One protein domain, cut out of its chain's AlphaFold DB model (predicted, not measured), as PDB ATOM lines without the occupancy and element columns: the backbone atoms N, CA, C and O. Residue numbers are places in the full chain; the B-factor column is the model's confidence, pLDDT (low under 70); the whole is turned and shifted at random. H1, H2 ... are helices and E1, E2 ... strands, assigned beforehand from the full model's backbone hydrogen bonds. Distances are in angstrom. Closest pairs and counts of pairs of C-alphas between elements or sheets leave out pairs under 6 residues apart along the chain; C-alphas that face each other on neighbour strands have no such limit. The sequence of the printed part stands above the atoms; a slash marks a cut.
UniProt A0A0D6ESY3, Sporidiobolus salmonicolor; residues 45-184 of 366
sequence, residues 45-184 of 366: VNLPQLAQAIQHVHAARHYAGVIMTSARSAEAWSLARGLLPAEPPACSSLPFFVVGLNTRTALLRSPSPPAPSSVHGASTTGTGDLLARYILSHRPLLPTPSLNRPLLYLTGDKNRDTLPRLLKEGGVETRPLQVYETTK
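AT A GLANCE: This is residues 45 to 184 of the 366 residues of a protein of Sporidiobolus salmonicolor (UniProt A0A0D6ESY3). A sheet of four parallel strands stands between helices: H1 and H2 are on one face, H3 packs side by side with H2, and H5 is on the face opposite to H1 and H2, with H4 side by side with it. E4, the longest strand, runs on past its neighbour E3 at its far end. The printed part has 140 residues with five named helices and four named strands, in the order H1 E1 H2 E2 H3 H4 E3 H5 E4; the class is mixed, helices and strands, and the sheet's order is E2 E1 E3 E4. The whole is compact, with a radius of gyration of the C-alphas of 13.7 A and spans of 41 by 37 by 25 A.

HOW THE PARTS SIT: In the sheet, E1, residues 65 to 68, is parallel to E2, residues 96 to 98, with N 97 and O 66 2.8 A apart, within hydrogen-bond range. E1 is also parallel to E3, residues 151 to 156, with N 67 and O 152 at 2.8 A. E3 is parallel to E4, residues 174 to 184, with N 177 and O 153 at 2.8 A. Residues 96 to 97 of E2 also pair, parallel, with residues 119 to 120. H1, residues 47 to 58, runs along the strands, at 22 degrees to E3 on the local plane and a height over the sheet of 9.7 A. On the same face, H2, residues 71 to 82, stands up from the sheet at 58 degrees. H1 and H2 touch, about perpendicular at 84 degrees, with residues 76 to 81 of H2 alone; the closest C-alphas, of Ala 51 and Ala 80, are 4.9 A apart. H2 touches H3, residues 100 to 108, at a shallow tilt of 8 degrees, the same way; the closest C-alphas, of Ala 71 and Thr 103, are 4.0 A apart. H5, residues 162 to 169, lies on the opposite face from H1, over E3, at a height over the sheet of 10.1 A. H5 touches H4, residues 128 to 137, at a shallow tilt of 27 degrees, the same way; the closest C-alphas, of Gly 128 and Leu 163, are 5.2 A apart. H4 only grazes the sheet, with residues 128 to 135. E1, H2, E2 and E3, H5, E4 are strand-helix-strand units, two parallel neighbour strands with a helix between, each with a right-handed crossover. In the five helices every O i to N i+4 pair is within hydrogen-bond range.

IN THESE COORDINATES: H1 begins with C-alpha 47 at (18.985, -44.431, -28.286) and is 16.2 A long; H2 is 16.9 A, H3 12.8 A, H4 14.2 A and H5 10.5 A. E1 is 10.3 A long, E2 6.4 A and E3 16.0 A. E4, 28.6 A, ends with C-alpha 184 at (1.740, -38.737, -20.528).

THE WHOLE: The C-alphas farthest apart, of Thr 144 and Lys 184, are 43.8 A apart. The printed part has no cut. The links H2 to E2, H3 to H4 and H4 to E3 are long. pLDDT is under 70 at residues 86 to 92, 144 to 147 and 159; the mean of the printed part is 88.5.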
ATOM      1  N   VAL A  45      14.351 -41.480 -26.385       95.62
ATOM      2  CA  VAL A  45      13.901 -42.478 -27.364       95.62
ATOM      3  C   VAL A  45      14.941 -42.675 -28.453       95.62
ATOM      4  O   VAL A  45      15.839 -41.855 -28.627       95.62
ATOM      5  N   ASN A  46      14.830 -43.785 -29.184       97.25
ATOM      6  CA  ASN A  46      15.705 -44.121 -30.310       97.25
ATOM      7  C   ASN A  46      17.211 -44.106 -29.972       97.25
ATOM      8  O   ASN A  46      18.044 -43.812 -30.832       97.25
ATOM      9  N   LEU A  47      17.584 -44.414 -28.721       97.50
ATOM     10  CA  LEU A  47      18.985 -44.431 -28.286       97.50
ATOM     11  C   LEU A  47      19.865 -45.405 -29.097       97.50
ATOM     12  O   LEU A  47      20.977 -45.005 -29.442       97.50
ATOM     13  N   PRO A  48      19.416 -46.622 -29.476       96.88
ATOM     14  CA  PRO A  48      20.203 -47.502 -30.346       96.88
ATOM     15  C   PRO A  48      20.468 -46.903 -31.737       96.88
ATOM     16  O   PRO A  48      21.583 -46.969 -32.250       96.88
ATOM     17  N   GLN A  49      19.464 -46.260 -32.336       97.44
ATOM     18  CA  GLN A  49      19.587 -45.580 -33.626       97.44
ATOM     19  C   GLN A  49      20.503 -44.356 -33.514       97.44
ATOM     20  O   GLN A  49      21.311 -44.099 -34.407       97.44
ATOM     21  N   LEU A  50      20.422 -43.617 -32.403       97.50
ATOM     22  CA  LEU A  50      21.332 -42.515 -32.111       97.50
ATOM     23  C   LEU A  50      22.768 -43.015 -31.941       97.50
ATOM     24  O   LEU A  50      23.681 -42.403 -32.482       97.50
ATOM     25  N   ALA A  51      22.977 -44.144 -31.265       95.19
ATOM     26  CA  ALA A  51      24.292 -44.756 -31.119       95.19
ATOM     27  C   ALA A  51      24.904 -45.104 -32.493       95.19
ATOM     28  O   ALA A  51      26.038 -44.720 -32.786       95.19
ATOM     29  N   GLN A  52      24.130 -45.717 -33.392       94.56
ATOM     30  CA  GLN A  52      24.561 -45.954 -34.777       94.56
ATOM     31  C   GLN A  52      24.866 -44.642 -35.521       94.56
ATOM     32  O   GLN A  52      25.891 -44.517 -36.197       94.56
ATOM     33  N   ALA A  53      24.018 -43.622 -35.367       95.00
ATOM     34  CA  ALA A  53      24.244 -42.317 -35.979       95.00
ATOM     35  C   ALA A  53      25.533 -41.651 -35.465       95.00
ATOM     36  O   ALA A  53      26.281 -41.097 -36.269       95.00
ATOM     37  N   ILE A  54      25.839 -41.759 -34.169       93.38
ATOM     38  CA  ILE A  54      27.086 -41.267 -33.567       93.38
ATOM     39  C   ILE A  54      28.297 -41.956 -34.202       93.38
ATOM     40  O   ILE A  54      29.269 -41.280 -34.535       93.38
ATOM     41  N   GLN A  55      28.255 -43.276 -34.422       90.81
ATOM     42  CA  GLN A  55      29.340 -43.986 -35.111       90.81
ATOM     43  C   GLN A  55      29.561 -43.442 -36.528       90.81
ATOM     44  O   GLN A  55      30.702 -43.222 -36.934       90.81
ATOM     45  N   HIS A  56      28.484 -43.164 -37.268       90.88
ATOM     46  CA  HIS A  56      28.575 -42.543 -38.590       90.88
ATOM     47  C   HIS A  56      29.138 -41.119 -38.536       90.88
ATOM     48  O   HIS A  56      29.993 -40.785 -39.357       90.88
ATOM     49  N   VAL A  57      28.724 -40.308 -37.556       90.81
ATOM     50  CA  VAL A  57      29.292 -38.973 -37.323       90.81
ATOM     51  C   VAL A  57      30.793 -39.084 -37.050       90.81
ATOM     52  O   VAL A  57      31.568 -38.457 -37.762       90.81
ATOM     53  N   HIS A  58      31.220 -39.934 -36.111       87.06
ATOM     54  CA  HIS A  58      32.639 -40.109 -35.774       87.06
ATOM     55  C   HIS A  58      33.469 -40.617 -36.957       87.06
ATOM     56  O   HIS A  58      34.586 -40.160 -37.167       87.06
ATOM     57  N   ALA A  59      32.916 -41.513 -37.778       86.00
ATOM     58  CA  ALA A  59      33.567 -41.985 -38.998       86.00
ATOM     59  C   ALA A  59      33.567 -40.944 -40.138       86.00
ATOM     60  O   ALA A  59      34.043 -41.245 -41.233       86.00
ATOM     61  N   ALA A  60      32.986 -39.757 -39.922       85.06
ATOM     62  CA  ALA A  60      32.714 -38.756 -40.947       85.06
ATOM     63  C   ALA A  60      31.998 -39.353 -42.174       85.06
ATOM     64  O   ALA A  60      32.297 -38.988 -43.314       85.06
ATOM     65  N   ARG A  61      31.044 -40.269 -41.952       84.38
ATOM     66  CA  ARG A  61      30.220 -40.931 -42.978       84.38
ATOM     67  C   ARG A  61      28.762 -40.499 -42.849       84.38
ATOM     68  O   ARG A  61      28.287 -40.216 -41.757       84.38
ATOM     69  N   HIS A  62      28.043 -40.470 -43.971       87.75
ATOM     70  CA  HIS A  62      26.602 -40.162 -44.089       87.75
ATOM     71  C   HIS A  62      26.139 -38.761 -43.665       87.75
ATOM     72  O   HIS A  62      25.194 -38.259 -44.261       87.75
ATOM     73  N   TYR A  63      26.810 -38.107 -42.717       92.25
ATOM     74  CA  TYR A  63      26.441 -36.788 -42.214       92.25
ATOM     75  C   TYR A  63      27.497 -35.735 -42.538       92.25
ATOM     76  O   TYR A  63      28.689 -36.043 -42.616       92.25
ATOM     77  N   ALA A  64      27.042 -34.498 -42.737       92.81
ATOM     78  CA  ALA A  64      27.893 -33.320 -42.931       92.81
ATOM     79  C   ALA A  64      28.091 -32.496 -41.643       92.81
ATOM     80  O   ALA A  64      28.881 -31.558 -41.629       92.81
ATOM     81  N   GLY A  65      27.376 -32.847 -40.575       93.94
ATOM     82  CA  GLY A  65      27.358 -32.146 -39.296       93.94
ATOM     83  C   GLY A  65      26.147 -32.567 -38.465       93.94
ATOM     84  O   GLY A  65      25.324 -33.370 -38.916       93.94
ATOM     85  N   VAL A  66      26.042 -32.020 -37.257       96.38
ATOM     86  CA  VAL A  66      24.973 -32.334 -36.295       96.38
ATOM     87  C   VAL A  66      24.285 -31.048 -35.848       96.38
ATOM     88  O   VAL A  66      24.947 -30.043 -35.618       96.38
ATOM     89  N   ILE A  67      22.962 -31.071 -35.704       96.69
ATOM     90  CA  ILE A  67      22.149 -29.963 -35.196       96.69
ATOM     91  C   ILE A  67      21.491 -30.391 -33.880       96.69
ATOM     92  O   ILE A  67      20.824 -31.425 -33.830       96.69
ATOM     93  N   MET A  68      21.636 -29.571 -32.835       96.12
ATOM     94  CA  MET A  68      21.021 -29.766 -31.516       96.12
ATOM     95  C   MET A  68      20.364 -28.472 -31.025       96.12
ATOM     96  O   MET A  68      21.034 -27.493 -30.699       96.12
ATOM     97  N   THR A  69      19.037 -28.449 -30.920       94.06
ATOM     98  CA  THR A  69      18.294 -27.244 -30.497       94.06
ATOM     99  C   THR A  69      17.848 -27.280 -29.032       94.06
ATOM    100  O   THR A  69      17.134 -26.384 -28.591       94.06
ATOM    101  N   SER A  70      18.227 -28.317 -28.279       92.62
ATOM    102  CA  SER A  70      17.809 -28.532 -26.888       92.62
ATOM    103  C   SER A  70      18.901 -29.234 -26.088       92.62
ATOM    104  O   SER A  70      19.505 -30.188 -26.579       92.62
ATOM    105  N   ALA A  71      19.094 -28.849 -24.825       93.44
ATOM    106  CA  ALA A  71      19.998 -29.554 -23.914       93.44
ATOM    107  C   ALA A  71      19.637 -31.045 -23.768       93.44
ATOM    108  O   ALA A  71      20.534 -31.881 -23.716       93.44
ATOM    109  N   ARG A  72      18.346 -31.402 -23.860       93.81
ATOM    110  CA  ARG A  72      17.892 -32.805 -23.853       93.81
ATOM    111  C   ARG A  72      18.462 -33.612 -25.021       93.81
ATOM    112  O   ARG A  72      18.793 -34.775 -24.851       93.81
ATOM    113  N   SER A  73      18.651 -33.002 -26.195       95.50
ATOM    114  CA  SER A  73      19.292 -33.699 -27.321       95.50
ATOM    115  C   SER A  73      20.780 -33.987 -27.076       95.50
ATOM    116  O   SER A  73      21.280 -35.022 -27.511       95.50
ATOM    117  N   ALA A  74      21.471 -33.125 -26.323       95.69
ATOM    118  CA  ALA A  74      22.855 -33.352 -25.909       95.69
ATOM    119  C   ALA A  74      22.962 -34.400 -24.782       95.69
ATOM    120  O   ALA A  74      23.879 -35.217 -24.780       95.69
ATOM    121  N   GLU A  75      22.000 -34.433 -23.858       95.88
ATOM    122  CA  GLU A  75      21.895 -35.497 -22.850       95.88
ATOM    123  C   GLU A  75      21.634 -36.864 -23.506       95.88
ATOM    124  O   GLU A  75      22.319 -37.835 -23.193       95.88
ATOM    125  N   ALA A  76      20.719 -36.931 -24.481       96.75
ATOM    126  CA  ALA A  76      20.465 -38.146 -25.255       96.75
ATOM    127  C   ALA A  76      21.724 -38.624 -25.996       96.75
ATOM    128  O   ALA A  76      22.031 -39.816 -25.990       96.75
ATOM    129  N   TRP A  77      22.484 -37.694 -26.589       96.31
ATOM    130  CA  TRP A  77      23.781 -37.987 -27.207       96.31
ATOM    131  C   TRP A  77      24.757 -38.609 -26.211       96.31
ATOM    132  O   TRP A  77      25.369 -39.631 -26.507       96.31
ATOM    133  N   SER A  78      24.866 -38.028 -25.015       94.62
ATOM    134  CA  SER A  78      25.710 -38.549 -23.939       94.62
ATOM    135  C   SER A  78      25.323 -39.976 -23.540       94.62
ATOM    136  O   SER A  78      26.195 -40.832 -23.400       94.62
ATOM    137  N   LEU A  79      24.024 -40.252 -23.398       95.12
ATOM    138  CA  LEU A  79      23.523 -41.586 -23.063       95.12
ATOM    139  C   LEU A  79      23.801 -42.597 -24.178       95.12
ATOM    140  O   LEU A  79      24.357 -43.658 -23.915       95.12
ATOM    141  N   ALA A  80      23.482 -42.254 -25.429       95.38
ATOM    142  CA  ALA A  80      23.738 -43.125 -26.575       95.38
ATOM    143  C   ALA A  80      25.238 -43.375 -26.794       95.38
ATOM    144  O   ALA A  80      25.631 -44.466 -27.199       95.38
ATOM    145  N   ARG A  81      26.093 -42.400 -26.474       90.19
ATOM    146  CA  ARG A  81      27.546 -42.575 -26.486       90.19
ATOM    147  C   ARG A  81      28.018 -43.586 -25.440       90.19
ATOM    148  O   ARG A  81      28.954 -44.330 -25.720       90.19
ATOM    149  N   GLY A  82      27.365 -43.640 -24.281       89.88
ATOM    150  CA  GLY A  82      27.630 -44.642 -23.246       89.88
ATOM    151  C   GLY A  82      27.283 -46.080 -23.656       89.88
ATOM    152  O   GLY A  82      27.817 -47.014 -23.071       89.88
ATOM    153  N   LEU A  83      26.442 -46.273 -24.679       90.50
ATOM    154  CA  LEU A  83      26.079 -47.602 -25.205       90.50
ATOM    155  C   LEU A  83      27.131 -48.204 -26.144       90.50
ATOM    156  O   LEU A  83      26.984 -49.331 -26.608       90.50
ATOM    157  N   LEU A  84      28.156 -47.435 -26.492       88.56
ATOM    158  CA  LEU A  84      29.132 -47.801 -27.502       88.56
ATOM    159  C   LEU A  84      30.508 -48.028 -26.851       88.56
ATOM    160  O   LEU A  84      30.798 -47.406 -25.830       88.56
ATOM    161  N   PRO A  85      31.388 -48.853 -27.454       83.88
ATOM    162  CA  PRO A  85      32.714 -49.142 -26.908       83.88
ATOM    163  C   PRO A  85      33.556 -47.888 -26.621       83.88
ATOM    164  O   PRO A  85      33.370 -46.840 -27.251       83.88
ATOM    165  N   ALA A  86      34.491 -48.029 -25.675       69.31
ATOM    166  CA  ALA A  86      35.293 -46.942 -25.114       69.31
ATOM    167  C   ALA A  86      36.301 -46.310 -26.089       69.31
ATOM    168  O   ALA A  86      36.716 -45.179 -25.848       69.31
ATOM    169  N   GLU A  87      36.680 -46.981 -27.181       59.94
ATOM    170  CA  GLU A  87      37.531 -46.373 -28.207       59.94
ATOM    171  C   GLU A  87      36.693 -45.553 -29.201       59.94
ATOM    172  O   GLU A  87      35.918 -46.118 -29.982       59.94
ATOM    173  N   PRO A  88      36.823 -44.215 -29.230       57.12
ATOM    174  CA  PRO A  88      36.329 -43.453 -30.357       57.12
ATOM    175  C   PRO A  88      37.295 -43.634 -31.542       57.12
ATOM    176  O   PRO A  88      38.490 -43.370 -31.392       57.12
ATOM    177  N   PRO A  89      36.821 -43.982 -32.753       53.78
ATOM    178  CA  PRO A  89      37.573 -43.614 -33.945       53.78
ATOM    179  C   PRO A  89      37.754 -42.089 -33.938       53.78
ATOM    180  O   PRO A  89      36.859 -41.367 -33.486       53.78
ATOM    181  N   ALA A  90      38.933 -41.634 -34.374       55.38
ATOM    182  CA  ALA A  90      39.386 -40.242 -34.380       55.38
ATOM    183  C   ALA A  90      38.227 -39.242 -34.536       55.38
ATOM    184  O   ALA A  90      37.468 -39.321 -35.500       55.38
ATOM    185  N   CYS A  91      38.088 -38.320 -33.575       54.69
ATOM    186  CA  CYS A  91      37.032 -37.312 -33.571       54.69
ATOM    187  C   CYS A  91      36.990 -36.601 -34.930       54.69
ATOM    188  O   CYS A  91      37.881 -35.817 -35.257       54.69
ATOM    189  N   SER A  92      35.959 -36.886 -35.729       62.09
ATOM    190  CA  SER A  92      35.749 -36.211 -37.004       62.09
ATOM    191  C   SER A  92      35.686 -34.699 -36.786       62.09
ATOM    192  O   SER A  92      35.040 -34.241 -35.843       62.09
ATOM    193  N   SER A  93      36.268 -33.919 -37.690       75.06
ATOM    194  CA  SER A  93      36.194 -32.452 -37.715       75.06
ATOM    195  C   SER A  93      34.807 -31.903 -38.098       75.06
ATOM    196  O   SER A  93      34.698 -30.763 -38.546       75.06
ATOM    197  N   LEU A  94      33.739 -32.700 -37.962       90.19
ATOM    198  CA  LEU A  94      32.391 -32.290 -38.341       90.19
ATOM    199  C   LEU A  94      31.857 -31.185 -37.411       90.19
ATOM    200  O   LEU A  94      32.053 -31.257 -36.192       90.19
ATOM    201  N   PRO A  95      31.146 -30.186 -37.961       93.94
ATOM    202  CA  PRO A  95      30.555 -29.119 -37.171       93.94
ATOM    203  C   PRO A  95      29.308 -29.589 -36.410       93.94
ATOM    204  O   PRO A  95      28.442 -30.294 -36.940       93.94
ATOM    205  N   PHE A  96      29.190 -29.121 -35.172       95.75
ATOM    206  CA  PHE A  96      28.010 -29.229 -34.323       95.75
ATOM    207  C   PHE A  96      27.358 -27.850 -34.212       95.75
ATOM    208  O   PHE A  96      27.957 -26.901 -33.715       95.75
ATOM    209  N   PHE A  97      26.116 -27.728 -34.649       96.56
ATOM    210  CA  PHE A  97      25.339 -26.496 -34.618       96.56
ATOM    211  C   PHE A  97      24.335 -26.558 -33.472       96.56
ATOM    212  O   PHE A  97      23.460 -27.424 -33.459       96.56
ATOM    213  N   VAL A  98      24.456 -25.651 -32.503       96.50
ATOM    214  CA  VAL A  98      23.641 -25.696 -31.283       96.50
ATOM    215  C   VAL A  98      22.908 -24.389 -31.007       96.50
ATOM    216  O   VAL A  98      23.438 -23.309 -31.267       96.50
ATOM    217  N   VAL A  99      21.708 -24.488 -30.426       94.69
ATOM    218  CA  VAL A  99      20.961 -23.328 -29.906       94.69
ATOM    219  C   VAL A  99      21.229 -23.173 -28.413       94.69
ATOM    220  O   VAL A  99      20.917 -24.066 -27.621       94.69
ATOM    221  N   GLY A 100      21.750 -22.010 -28.028       92.06
ATOM    222  CA  GLY A 100      21.932 -21.617 -26.634       92.06
ATOM    223  C   GLY A 100      23.115 -22.270 -25.909       92.06
ATOM    224  O   GLY A 100      23.585 -23.367 -26.231       92.06
ATOM    225  N   LEU A 101      23.576 -21.582 -24.861       93.06
ATOM    226  CA  LEU A 101      24.721 -22.010 -24.057       93.06
ATOM    227  C   LEU A 101      24.447 -23.306 -23.281       93.06
ATOM    228  O   LEU A 101      25.337 -24.140 -23.176       93.06
ATOM    229  N   ASN A 102      23.216 -23.520 -22.808       94.06
ATOM    230  CA  ASN A 102      22.858 -24.739 -22.073       94.06
ATOM    231  C   ASN A 102      23.087 -25.999 -22.917       94.06
ATOM    232  O   ASN A 102      23.673 -26.963 -22.431       94.06
ATOM    233  N   THR A 103      22.690 -25.970 -24.192       95.25
ATOM    234  CA  THR A 103      22.896 -27.088 -25.121       95.25
ATOM    235  C   THR A 103      24.380 -27.324 -25.382       95.25
ATOM    236  O   THR A 103      24.838 -28.462 -25.320       95.25
ATOM    237  N   ARG A 104      25.156 -26.250 -25.602       95.69
ATOM    238  CA  ARG A 104      26.618 -26.333 -25.754       95.69
ATOM    239  C   ARG A 104      27.272 -26.968 -24.529       95.69
ATOM    240  O   ARG A 104      28.074 -27.882 -24.673       95.69
ATOM    241  N   THR A 105      26.948 -26.475 -23.338       95.12
ATOM    242  CA  THR A 105      27.549 -26.945 -22.087       95.12
ATOM    243  C   THR A 105      27.192 -28.402 -21.809       95.12
ATOM    244  O   THR A 105      28.058 -29.153 -21.374       95.12
ATOM    245  N   ALA A 106      25.955 -28.821 -22.090       95.12
ATOM    246  CA  ALA A 106      25.555 -30.221 -21.983       95.12
ATOM    247  C   ALA A 106      26.341 -31.114 -22.960       95.12
ATOM    248  O   ALA A 106      26.868 -32.144 -22.550       95.12
ATOM    249  N   LEU A 107      26.497 -30.688 -24.219       95.25
ATOM    250  CA  LEU A 107      27.245 -31.438 -25.234       95.25
ATOM    251  C   LEU A 107      28.731 -31.571 -24.880       95.25
ATOM    252  O   LEU A 107      29.296 -32.649 -24.990       95.25
ATOM    253  N   LEU A 108      29.372 -30.500 -24.412       93.69
ATOM    254  CA  LEU A 108      30.794 -30.535 -24.046       93.69
ATOM    255  C   LEU A 108      31.085 -31.365 -22.785       93.69
ATOM    256  O   LEU A 108      32.244 -31.658 -22.508       93.69
ATOM    257  N   ARG A 109      30.051 -31.741 -22.024       92.50
ATOM    258  CA  ARG A 109      30.145 -32.649 -20.873       92.50
ATOM    259  C   ARG A 109      29.886 -34.111 -21.236       92.50
ATOM    260  O   ARG A 109      30.008 -34.962 -20.359       92.50
ATOM    261  N   SER A 110      29.512 -34.416 -22.482       89.62
ATOM    262  CA  SER A 110      29.277 -35.799 -22.896       89.62
ATOM    263  C   SER A 110      30.584 -36.602 -22.910       89.62
ATOM    264  O   SER A 110      31.646 -36.019 -23.141       89.62
ATOM    265  N   PRO A 111      30.538 -37.938 -22.765       86.06
ATOM    266  CA  PRO A 111      31.685 -38.791 -23.050       86.06
ATOM    267  C   PRO A 111      32.211 -38.522 -24.466       86.06
ATOM    268  O   PRO A 111      31.416 -38.368 -25.394       86.06
ATOM    269  N   SER A 112      33.535 -38.442 -24.628       83.56
ATOM    270  CA  SER A 112      34.196 -38.122 -25.907       83.56
ATOM    271  C   SER A 112      33.583 -36.891 -26.610       83.56
ATOM    272  O   SER A 112      33.033 -37.023 -27.707       83.56
ATOM    273  N   PRO A 113      33.621 -35.702 -25.980       88.56
ATOM    274  CA  PRO A 113      32.960 -34.520 -26.519       88.56
ATOM    275  C   PRO A 113      33.644 -34.048 -27.813       88.56
ATOM    276  O   PRO A 113      34.852 -34.245 -27.983       88.56
ATOM    277  N   PRO A 114      32.909 -33.379 -28.720       89.44
ATOM    278  CA  PRO A 114      33.526 -32.727 -29.866       89.44
ATOM    279  C   PRO A 114      34.470 -31.606 -29.417       89.44
ATOM    280  O   PRO A 114      34.315 -31.024 -28.338       89.44
ATOM    281  N   ALA A 115      35.433 -31.258 -30.274       90.00
ATOM    282  CA  ALA A 115      36.314 -30.124 -30.024       90.00
ATOM    283  C   ALA A 115      35.484 -28.841 -29.800       90.00
ATOM    284  O   ALA A 115      34.588 -28.543 -30.590       90.00
ATOM    285  N   PRO A 116      35.782 -28.012 -28.782       91.19
ATOM    286  CA  PRO A 116      35.025 -26.781 -28.545       91.19
ATOM    287  C   PRO A 116      34.969 -25.835 -29.755       91.19
ATOM    288  O   PRO A 116      34.003 -25.079 -29.893       91.19
ATOM    289  N   SER A 117      35.982 -25.877 -30.624       90.81
ATOM    290  CA  SER A 117      36.064 -25.107 -31.868       90.81
ATOM    291  C   SER A 117      35.127 -25.599 -32.975       90.81
ATOM    292  O   SER A 117      34.807 -24.805 -33.854       90.81
ATOM    293  N   SER A 118      34.660 -26.853 -32.934       91.62
ATOM    294  CA  SER A 118      33.692 -27.402 -33.897       91.62
ATOM    295  C   SER A 118      32.237 -27.240 -33.454       91.62
ATOM    296  O   SER A 118      31.324 -27.620 -34.182       91.62
ATOM    297  N   VAL A 119      31.989 -26.669 -32.269       94.19
ATOM    298  CA  VAL A 119      30.638 -26.366 -31.785       94.19
ATOM    299  C   VAL A 119      30.315 -24.895 -32.060       94.19
ATOM    300  O   VAL A 119      30.961 -23.995 -31.519       94.19
ATOM    301  N   HIS A 120      29.279 -24.633 -32.852       94.44
ATOM    302  CA  HIS A 120      28.920 -23.315 -33.378       94.44
ATOM    303  C   HIS A 120      27.483 -22.909 -33.011       94.44
ATOM    304  O   HIS A 120      26.668 -23.734 -32.602       94.44
ATOM    305  N   GLY A 121      27.156 -21.621 -33.152       91.56
ATOM    306  CA  GLY A 121      25.794 -21.089 -32.978       91.56
ATOM    307  C   GLY A 121      25.350 -20.810 -31.533       91.56
ATOM    308  O   GLY A 121      24.444 -20.004 -31.332       91.56
ATOM    309  N   ALA A 122      26.007 -21.381 -30.518       87.19
ATOM    310  CA  ALA A 122      25.546 -21.337 -29.122       87.19
ATOM    311  C   ALA A 122      25.262 -19.927 -28.559       87.19
ATOM    312  O   ALA A 122      24.262 -19.733 -27.870       87.19
ATOM    313  N   SER A 123      26.142 -18.958 -28.835       83.38
ATOM    314  CA  SER A 123      26.040 -17.585 -28.305       83.38
ATOM    315  C   SER A 123      25.327 -16.619 -29.252       83.38
ATOM    316  O   SER A 123      24.924 -15.538 -28.840       83.38
ATOM    317  N   THR A 124      25.197 -16.988 -30.526       78.56
ATOM    318  CA  THR A 124      24.692 -16.115 -31.597       78.56
ATOM    319  C   THR A 124      23.279 -16.484 -32.040       78.56
ATOM    320  O   THR A 124      22.620 -15.695 -32.713       78.56
ATOM    321  N   THR A 125      22.790 -17.668 -31.658       77.31
ATOM    322  CA  THR A 125      21.498 -18.203 -32.091       77.31
ATOM    323  C   THR A 125      20.651 -18.556 -30.867       77.31
ATOM    324  O   THR A 125      20.981 -19.433 -30.069       77.31
ATOM    325  N   GLY A 126      19.563 -17.804 -30.675       80.56
ATOM    326  CA  GLY A 126      18.587 -18.039 -29.604       80.56
ATOM    327  C   GLY A 126      17.382 -18.873 -30.047       80.56
ATOM    328  O   GLY A 126      16.584 -19.294 -29.213       80.56
ATOM    329  N   THR A 127      17.232 -19.099 -31.354       87.75
ATOM    330  CA  THR A 127      16.102 -19.807 -31.970       87.75
ATOM    331  C   THR A 127      16.580 -20.681 -33.129       87.75
ATOM    332  O   THR A 127      17.654 -20.447 -33.690       87.75
ATOM    333  N   GLY A 128      15.763 -21.669 -33.514       87.56
ATOM    334  CA  GLY A 128      16.045 -22.524 -34.670       87.56
ATOM    335  C   GLY A 128      16.157 -21.737 -35.982       87.56
ATOM    336  O   GLY A 128      17.038 -22.011 -36.788       87.56
ATOM    337  N   ASP A 129      15.342 -20.698 -36.150       91.00
ATOM    338  CA  ASP A 129      15.352 -19.805 -37.311       91.00
ATOM    339  C   ASP A 129      16.699 -19.081 -37.472       91.00
ATOM    340  O   ASP A 129      17.270 -19.031 -38.562       91.00
ATOM    341  N   LEU A 130      17.228 -18.531 -36.369       92.88
ATOM    342  CA  LEU A 130      18.536 -17.873 -36.362       92.88
ATOM    343  C   LEU A 130      19.659 -18.880 -36.616       92.88
ATOM    344  O   LEU A 130      20.614 -18.558 -37.320       92.88
ATOM    345  N   LEU A 131      19.525 -20.102 -36.091       94.62
ATOM    346  CA  LEU A 131      20.488 -21.168 -36.342       94.62
ATOM    347  C   LEU A 131      20.506 -21.602 -37.810       94.62
ATOM    348  O   LEU A 131      21.586 -21.744 -38.377       94.62
ATOM    349  N   ALA A 132      19.345 -21.743 -38.453       94.19
ATOM    350  CA  ALA A 132      19.266 -22.077 -39.872       94.19
ATOM    351  C   ALA A 132      20.001 -21.033 -40.728       94.19
ATOM    352  O   ALA A 132      20.874 -21.373 -41.525       94.19
ATOM    353  N   ARG A 133      19.734 -19.742 -40.493       94.25
ATOM    354  CA  ARG A 133      20.426 -18.639 -41.188       94.25
ATOM    355  C   ARG A 133      21.928 -18.633 -40.917       94.25
ATOM    356  O   ARG A 133      22.715 -18.373 -41.830       94.25
ATOM    357  N   TYR A 134      22.329 -18.932 -39.681       94.88
ATOM    358  CA  TYR A 134      23.733 -19.050 -39.307       94.88
ATOM    359  C   TYR A 134      24.430 -20.157 -40.109       94.88
ATOM    360  O   TYR A 134      25.468 -19.888 -40.710       94.88
ATOM    361  N   ILE A 135      23.838 -21.354 -40.188       94.00
ATOM    362  CA  ILE A 135      24.368 -22.487 -40.967       94.00
ATOM    363  C   ILE A 135      24.512 -22.107 -42.446       94.00
ATOM    364  O   ILE A 135      25.576 -22.308 -43.028       94.00
ATOM    365  N   LEU A 136      23.480 -21.500 -43.044       92.56
ATOM    366  CA  LEU A 136      23.509 -21.086 -44.453       92.56
ATOM    367  C   LEU A 136      24.599 -20.043 -44.739       92.56
ATOM    368  O   LEU A 136      25.253 -20.107 -45.778       92.56
ATOM    369  N   SER A 137      24.838 -19.125 -43.800       91.81
ATOM    370  CA  SER A 137      25.882 -18.097 -43.921       91.81
ATOM    371  C   SER A 137      27.296 -18.650 -43.692       91.81
ATOM    372  O   SER A 137      28.267 -18.062 -44.154       91.81
ATOM    373  N   HIS A 138      27.421 -19.789 -43.002       89.06
ATOM    374  CA  HIS A 138      28.693 -20.434 -42.663       89.06
ATOM    375  C   HIS A 138      28.856 -21.791 -43.364       89.06
ATOM    376  O   HIS A 138      29.495 -22.701 -42.837       89.06
ATOM    377  N   ARG A 139      28.327 -21.917 -44.588       83.81
ATOM    378  CA  ARG A 139      28.497 -23.094 -45.458       83.81
ATOM    379  C   ARG A 139      29.942 -23.610 -45.582       83.81
ATOM    380  O   ARG A 139      30.083 -24.827 -45.641       83.81
ATOM    381  N   PRO A 140      31.004 -22.775 -45.562       83.81
ATOM    382  CA  PRO A 140      32.385 -23.270 -45.564       83.81
ATOM    383  C   PRO A 140      32.767 -24.168 -44.375       83.81
ATOM    384  O   PRO A 140      33.780 -24.854 -44.450       83.81
ATOM    385  N   LEU A 141      31.986 -24.181 -43.286       83.38
ATOM    386  CA  LEU A 141      32.178 -25.121 -42.174       83.38
ATOM    387  C   LEU A 141      31.765 -26.558 -42.537       83.38
ATOM    388  O   LEU A 141      32.141 -27.497 -41.839       83.38
ATOM    389  N   LEU A 142      30.975 -26.745 -43.600       83.62
ATOM    390  CA  LEU A 142      30.552 -28.059 -44.074       83.62
ATOM    391  C   LEU A 142      31.641 -28.667 -44.984       83.62
ATOM    392  O   LEU A 142      32.160 -27.968 -45.854       83.62
ATOM    393  N   PRO A 143      31.987 -29.964 -44.851       76.88
ATOM    394  CA  PRO A 143      33.067 -30.575 -45.641       76.88
ATOM    395  C   PRO A 143      32.798 -30.539 -47.157       76.88
ATOM    396  O   PRO A 143      31.708 -30.876 -47.578       76.88
ATOM    397  N   THR A 144      33.750 -30.260 -48.044       62.78
ATOM    398  CA  THR A 144      33.591 -30.476 -49.507       62.78
ATOM    399  C   THR A 144      34.082 -31.891 -49.866       62.78
ATOM    400  O   THR A 144      35.261 -32.140 -49.627       62.78
ATOM    401  N   PRO A 145      33.255 -32.855 -50.351       55.50
ATOM    402  CA  PRO A 145      32.046 -32.711 -51.173       55.50
ATOM    403  C   PRO A 145      30.756 -33.156 -50.442       55.50
ATOM    404  O   PRO A 145      30.119 -34.146 -50.794       55.50
ATOM    405  N   SER A 146      30.347 -32.445 -49.390       55.06
ATOM    406  CA  SER A 146      29.119 -32.736 -48.622       55.06
ATOM    407  C   SER A 146      27.820 -32.283 -49.285       55.06
ATOM    408  O   SER A 146      26.774 -32.429 -48.659       55.06
ATOM    409  N   LEU A 147      27.841 -31.819 -50.542       54.94
ATOM    410  CA  LEU A 147      26.625 -31.411 -51.263       54.94
ATOM    411  C   LEU A 147      25.529 -32.498 -51.271       54.94
ATOM    412  O   LEU A 147      24.363 -32.160 -51.429       54.94
ATOM    413  N   ASN A 148      25.879 -33.764 -51.005       71.81
ATOM    414  CA  ASN A 148      24.937 -34.883 -50.927       71.81
ATOM    415  C   ASN A 148      24.743 -35.482 -49.515       71.81
ATOM    416  O   ASN A 148      24.057 -36.496 -49.389       71.81
ATOM    417  N   ARG A 149      25.354 -34.936 -48.449       89.12
ATOM    418  CA  ARG A 149      25.211 -35.478 -47.082       89.12
ATOM    419  C   ARG A 149      24.338 -34.573 -46.211       89.12
ATOM    420  O   ARG A 149      24.696 -33.412 -46.028       89.12
ATOM    421  N   PRO A 150      23.250 -35.089 -45.614       93.44
ATOM    422  CA  PRO A 150      22.405 -34.287 -44.745       93.44
ATOM    423  C   PRO A 150      23.094 -33.940 -43.418       93.44
ATOM    424  O   PRO A 150      24.023 -34.617 -42.964       93.44
ATOM    425  N   LEU A 151      22.584 -32.911 -42.748       95.06
ATOM    426  CA  LEU A 151      22.863 -32.650 -41.337       95.06
ATOM    427  C   LEU A 151      21.987 -33.552 -40.463       95.06
ATOM    428  O   LEU A 151      20.771 -33.598 -40.648       95.06
ATOM    429  N   LEU A 152      22.586 -34.259 -39.503       96.75
ATOM    430  CA  LEU A 152      21.829 -35.018 -38.508       96.75
ATOM    431  C   LEU A 152      21.126 -34.032 -37.575       96.75
ATOM    432  O   LEU A 152      21.794 -33.326 -36.822       96.75
ATOM    433  N   TYR A 153      19.798 -33.976 -37.607       96.75
ATOM    434  CA  TYR A 153      19.028 -33.069 -36.764       96.75
ATOM    435  C   TYR A 153      18.399 -33.822 -35.592       96.75
ATOM    436  O   TYR A 153      17.445 -34.575 -35.766       96.75
ATOM    437  N   LEU A 154      18.929 -33.615 -34.385       97.12
ATOM    438  CA  LEU A 154      18.387 -34.236 -33.180       97.12
ATOM    439  C   LEU A 154      17.207 -33.426 -32.645       97.12
ATOM    440  O   LEU A 154      17.335 -32.244 -32.317       97.12
ATOM    441  N   THR A 155      16.057 -34.083 -32.549       94.31
ATOM    442  CA  THR A 155      14.758 -33.446 -32.301       94.31
ATOM    443  C   THR A 155      14.050 -34.043 -31.092       94.31
ATOM    444  O   THR A 155      14.419 -35.113 -30.602       94.31
ATOM    445  N   GLY A 156      13.061 -33.303 -30.589       92.00
ATOM    446  CA  GLY A 156      12.061 -33.817 -29.656       92.00
ATOM    447  C   GLY A 156      10.720 -34.048 -30.352       92.00
ATOM    448  O   GLY A 156      10.583 -33.720 -31.529       92.00
ATOM    449  N   ASP A 157       9.718 -34.504 -29.602       83.69
ATOM    450  CA  ASP A 157       8.324 -34.653 -30.057       83.69
ATOM    451  C   ASP A 157       7.690 -33.320 -30.494       83.69
ATOM    452  O   ASP A 157       6.824 -33.273 -31.367       83.69
ATOM    453  N   LYS A 158       8.152 -32.199 -29.927       76.12
ATOM    454  CA  LYS A 158       7.725 -30.848 -30.315       76.12
ATOM    455  C   LYS A 158       8.681 -30.253 -31.350       76.12
ATOM    456  O   LYS A 158       9.448 -29.332 -31.059       76.12
ATOM    457  N   ASN A 159       8.651 -30.794 -32.565       68.56
ATOM    458  CA  ASN A 159       9.482 -30.313 -33.667       68.56
ATOM    459  C   ASN A 159       8.791 -29.167 -34.433       68.56
ATOM    460  O   ASN A 159       7.684 -29.325 -34.942       68.56
ATOM    461  N   ARG A 160       9.446 -28.002 -34.523       73.69
ATOM    462  CA  ARG A 160       8.989 -26.894 -35.377       73.69
ATOM    463  C   ARG A 160       9.637 -27.028 -36.749       73.69
ATOM    464  O   ARG A 160      10.860 -26.998 -36.848       73.69
ATOM    465  N   ASP A 161       8.824 -27.056 -37.801       79.19
ATOM    466  CA  ASP A 161       9.290 -27.188 -39.192       79.19
ATOM    467  C   ASP A 161      10.134 -25.990 -39.686       79.19
ATOM    468  O   ASP A 161      10.773 -26.036 -40.728       79.19
ATOM    469  N   THR A 162      10.220 -24.894 -38.928       89.50
ATOM    470  CA  THR A 162      10.925 -23.691 -39.389       89.50
ATOM    471  C   THR A 162      12.409 -23.918 -39.695       89.50
ATOM    472  O   THR A 162      12.885 -23.468 -40.733       89.50
ATOM    473  N   LEU A 163      13.152 -24.607 -38.822       92.31
ATOM    474  CA  LEU A 163      14.582 -24.865 -39.037       92.31
ATOM    475  C   LEU A 163      14.839 -25.770 -40.256       92.31
ATOM    476  O   LEU A 163      15.601 -25.346 -41.128       92.31
ATOM    477  N   PRO A 164      14.251 -26.983 -40.349       92.81
ATOM    478  CA  PRO A 164      14.502 -27.868 -41.486       92.81
ATOM    479  C   PRO A 164      14.012 -27.262 -42.805       92.81
ATOM    480  O   PRO A 164      14.727 -27.349 -43.802       92.81
ATOM    481  N   ARG A 165      12.867 -26.563 -42.811       95.00
ATOM    482  CA  ARG A 165      12.370 -25.857 -43.998       95.00
ATOM    483  C   ARG A 165      13.351 -24.799 -44.503       95.00
ATOM    484  O   ARG A 165      13.703 -24.822 -45.677       95.00
ATOM    485  N   LEU A 166      13.837 -23.917 -43.624       94.75
ATOM    486  CA  LEU A 166      14.789 -22.866 -44.007       94.75
ATOM    487  C   LEU A 166      16.107 -23.443 -44.542       94.75
ATOM    488  O   LEU A 166      16.675 -22.912 -45.493       94.75
ATOM    489  N   LEU A 167      16.606 -24.528 -43.941       93.62
ATOM    490  CA  LEU A 167      17.814 -25.196 -44.427       93.62
ATOM    491  C   LEU A 167      17.598 -25.811 -45.812       93.62
ATOM    492  O   LEU A 167      18.439 -25.611 -46.689       93.62
ATOM    493  N   LYS A 168      16.455 -26.467 -46.030       93.00
ATOM    494  CA  LYS A 168      16.084 -27.055 -47.320       93.00
ATOM    495  C   LYS A 168      15.933 -26.001 -48.419       93.00
ATOM    496  O   LYS A 168      16.496 -26.170 -49.496       93.00
ATOM    497  N   GLU A 169      15.243 -24.893 -48.141       93.62
ATOM    498  CA  GLU A 169      15.146 -23.732 -49.048       93.62
ATOM    499  C   GLU A 169      16.532 -23.182 -49.403       93.62
ATOM    500  O   GLU A 169      16.803 -22.812 -50.543       93.62
ATOM    501  N   GLY A 170      17.438 -23.183 -48.426       90.19
ATOM    502  CA  GLY A 170      18.831 -22.821 -48.611       90.19
ATOM    503  C   GLY A 170      19.709 -23.938 -49.173       90.19
ATOM    504  O   GLY A 170      20.923 -23.773 -49.120       90.19
ATOM    505  N   GLY A 171      19.159 -25.055 -49.666       90.62
ATOM    506  CA  GLY A 171      19.883 -26.160 -50.309       90.62
ATOM    507  C   GLY A 171      20.733 -27.024 -49.371       90.62
ATOM    508  O   GLY A 171      21.777 -27.523 -49.790       90.62
ATOM    509  N   VAL A 172      20.361 -27.123 -48.093       91.44
ATOM    510  CA  VAL A 172      21.000 -27.981 -47.085       91.44
ATOM    511  C   VAL A 172      19.975 -28.990 -46.581       91.44
ATOM    512  O   VAL A 172      19.009 -28.630 -45.913       91.44
ATOM    513  N   GLU A 173      20.206 -30.267 -46.871       93.12
ATOM    514  CA  GLU A 173      19.331 -31.344 -46.410       93.12
ATOM    515  C   GLU A 173      19.533 -31.640 -44.918       93.12
ATOM    516  O   GLU A 173      20.649 -31.599 -44.389       93.12
ATOM    517  N   THR A 174      18.447 -31.997 -44.234       94.06
ATOM    518  CA  THR A 174      18.472 -32.429 -42.830       94.06
ATOM    519  C   THR A 174      17.873 -33.814 -42.689       94.06
ATOM    520  O   THR A 174      16.822 -34.097 -43.260       94.06
ATOM    521  N   ARG A 175      18.489 -34.660 -41.864       95.69
ATOM    522  CA  ARG A 175      17.946 -35.958 -41.468       95.69
ATOM    523  C   ARG A 175      17.502 -35.886 -40.006       95.69
ATOM    524  O   ARG A 175      18.370 -35.944 -39.131       95.69
ATOM    525  N   PRO A 176      16.199 -35.722 -39.722       95.75
ATOM    526  CA  PRO A 176      15.718 -35.669 -38.351       95.75
ATOM    527  C   PRO A 176      15.829 -37.039 -37.674       95.75
ATOM    528  O   PRO A 176      15.565 -38.075 -38.283       95.75
ATOM    529  N   LEU A 177      16.195 -37.029 -36.396       97.12
ATOM    530  CA  LEU A 177      16.125 -38.165 -35.485       97.12
ATOM    531  C   LEU A 177      15.537 -37.666 -34.163       97.12
ATOM    532  O   LEU A 177      16.125 -36.801 -33.510       97.12
ATOM    533  N   GLN A 178      14.364 -38.168 -33.782       96.75
ATOM    534  CA  GLN A 178      13.760 -37.855 -32.486       96.75
ATOM    535  C   GLN A 178      14.500 -38.630 -31.401       96.75
ATOM    536  O   GLN A 178      14.583 -39.854 -31.480       96.75
ATOM    537  N   VAL A 179      15.052 -37.930 -30.412       97.00
ATOM    538  CA  VAL A 179      15.883 -38.536 -29.352       97.00
ATOM    539  C   VAL A 179      15.329 -38.314 -27.949       97.00
ATOM    540  O   VAL A 179      15.829 -38.878 -26.980       97.00
ATOM    541  N   TYR A 180      14.288 -37.499 -27.827       94.81
ATOM    542  CA  TYR A 180      13.523 -37.333 -26.603       94.81
ATOM    543  C   TYR A 180      12.065 -37.068 -26.945       94.81
ATOM    544  O   TYR A 180      11.753 -36.566 -28.023       94.81
ATOM    545  N   GLU A 181      11.176 -37.396 -26.025       92.38
ATOM    546  CA  GLU A 181       9.757 -37.106 -26.169       92.38
ATOM    547  C   GLU A 181       9.125 -36.828 -24.821       92.38
ATOM    548  O   GLU A 181       9.551 -37.361 -23.792       92.38
ATOM    549  N   THR A 182       8.119 -35.966 -24.831       89.00
ATOM    550  CA  THR A 182       7.248 -35.737 -23.691       89.00
ATOM    551  C   THR A 182       5.979 -36.568 -23.846       89.00
ATOM    552  O   THR A 182       5.150 -36.298 -24.713       89.00
ATOM    553  N   THR A 183       5.809 -37.558 -22.977       89.44
ATOM    554  CA  THR A 183       4.636 -38.435 -22.940       89.44
ATOM    555  C   THR A 183       3.802 -38.165 -21.699       89.44
ATOM    556  O   THR A 183       4.238 -37.535 -20.731       89.44
ATOM    557  N   LYS A 184       2.554 -38.633 -21.734       91.06
ATOM    558  CA  LYS A 184       1.740 -38.737 -20.528       91.06
ATOM    559  C   LYS A 184       2.421 -39.712 -19.565       91.06
ATOM    560  O   LYS A 184       2.833 -40.788 -19.983       91.06
TER     561      LYS A 184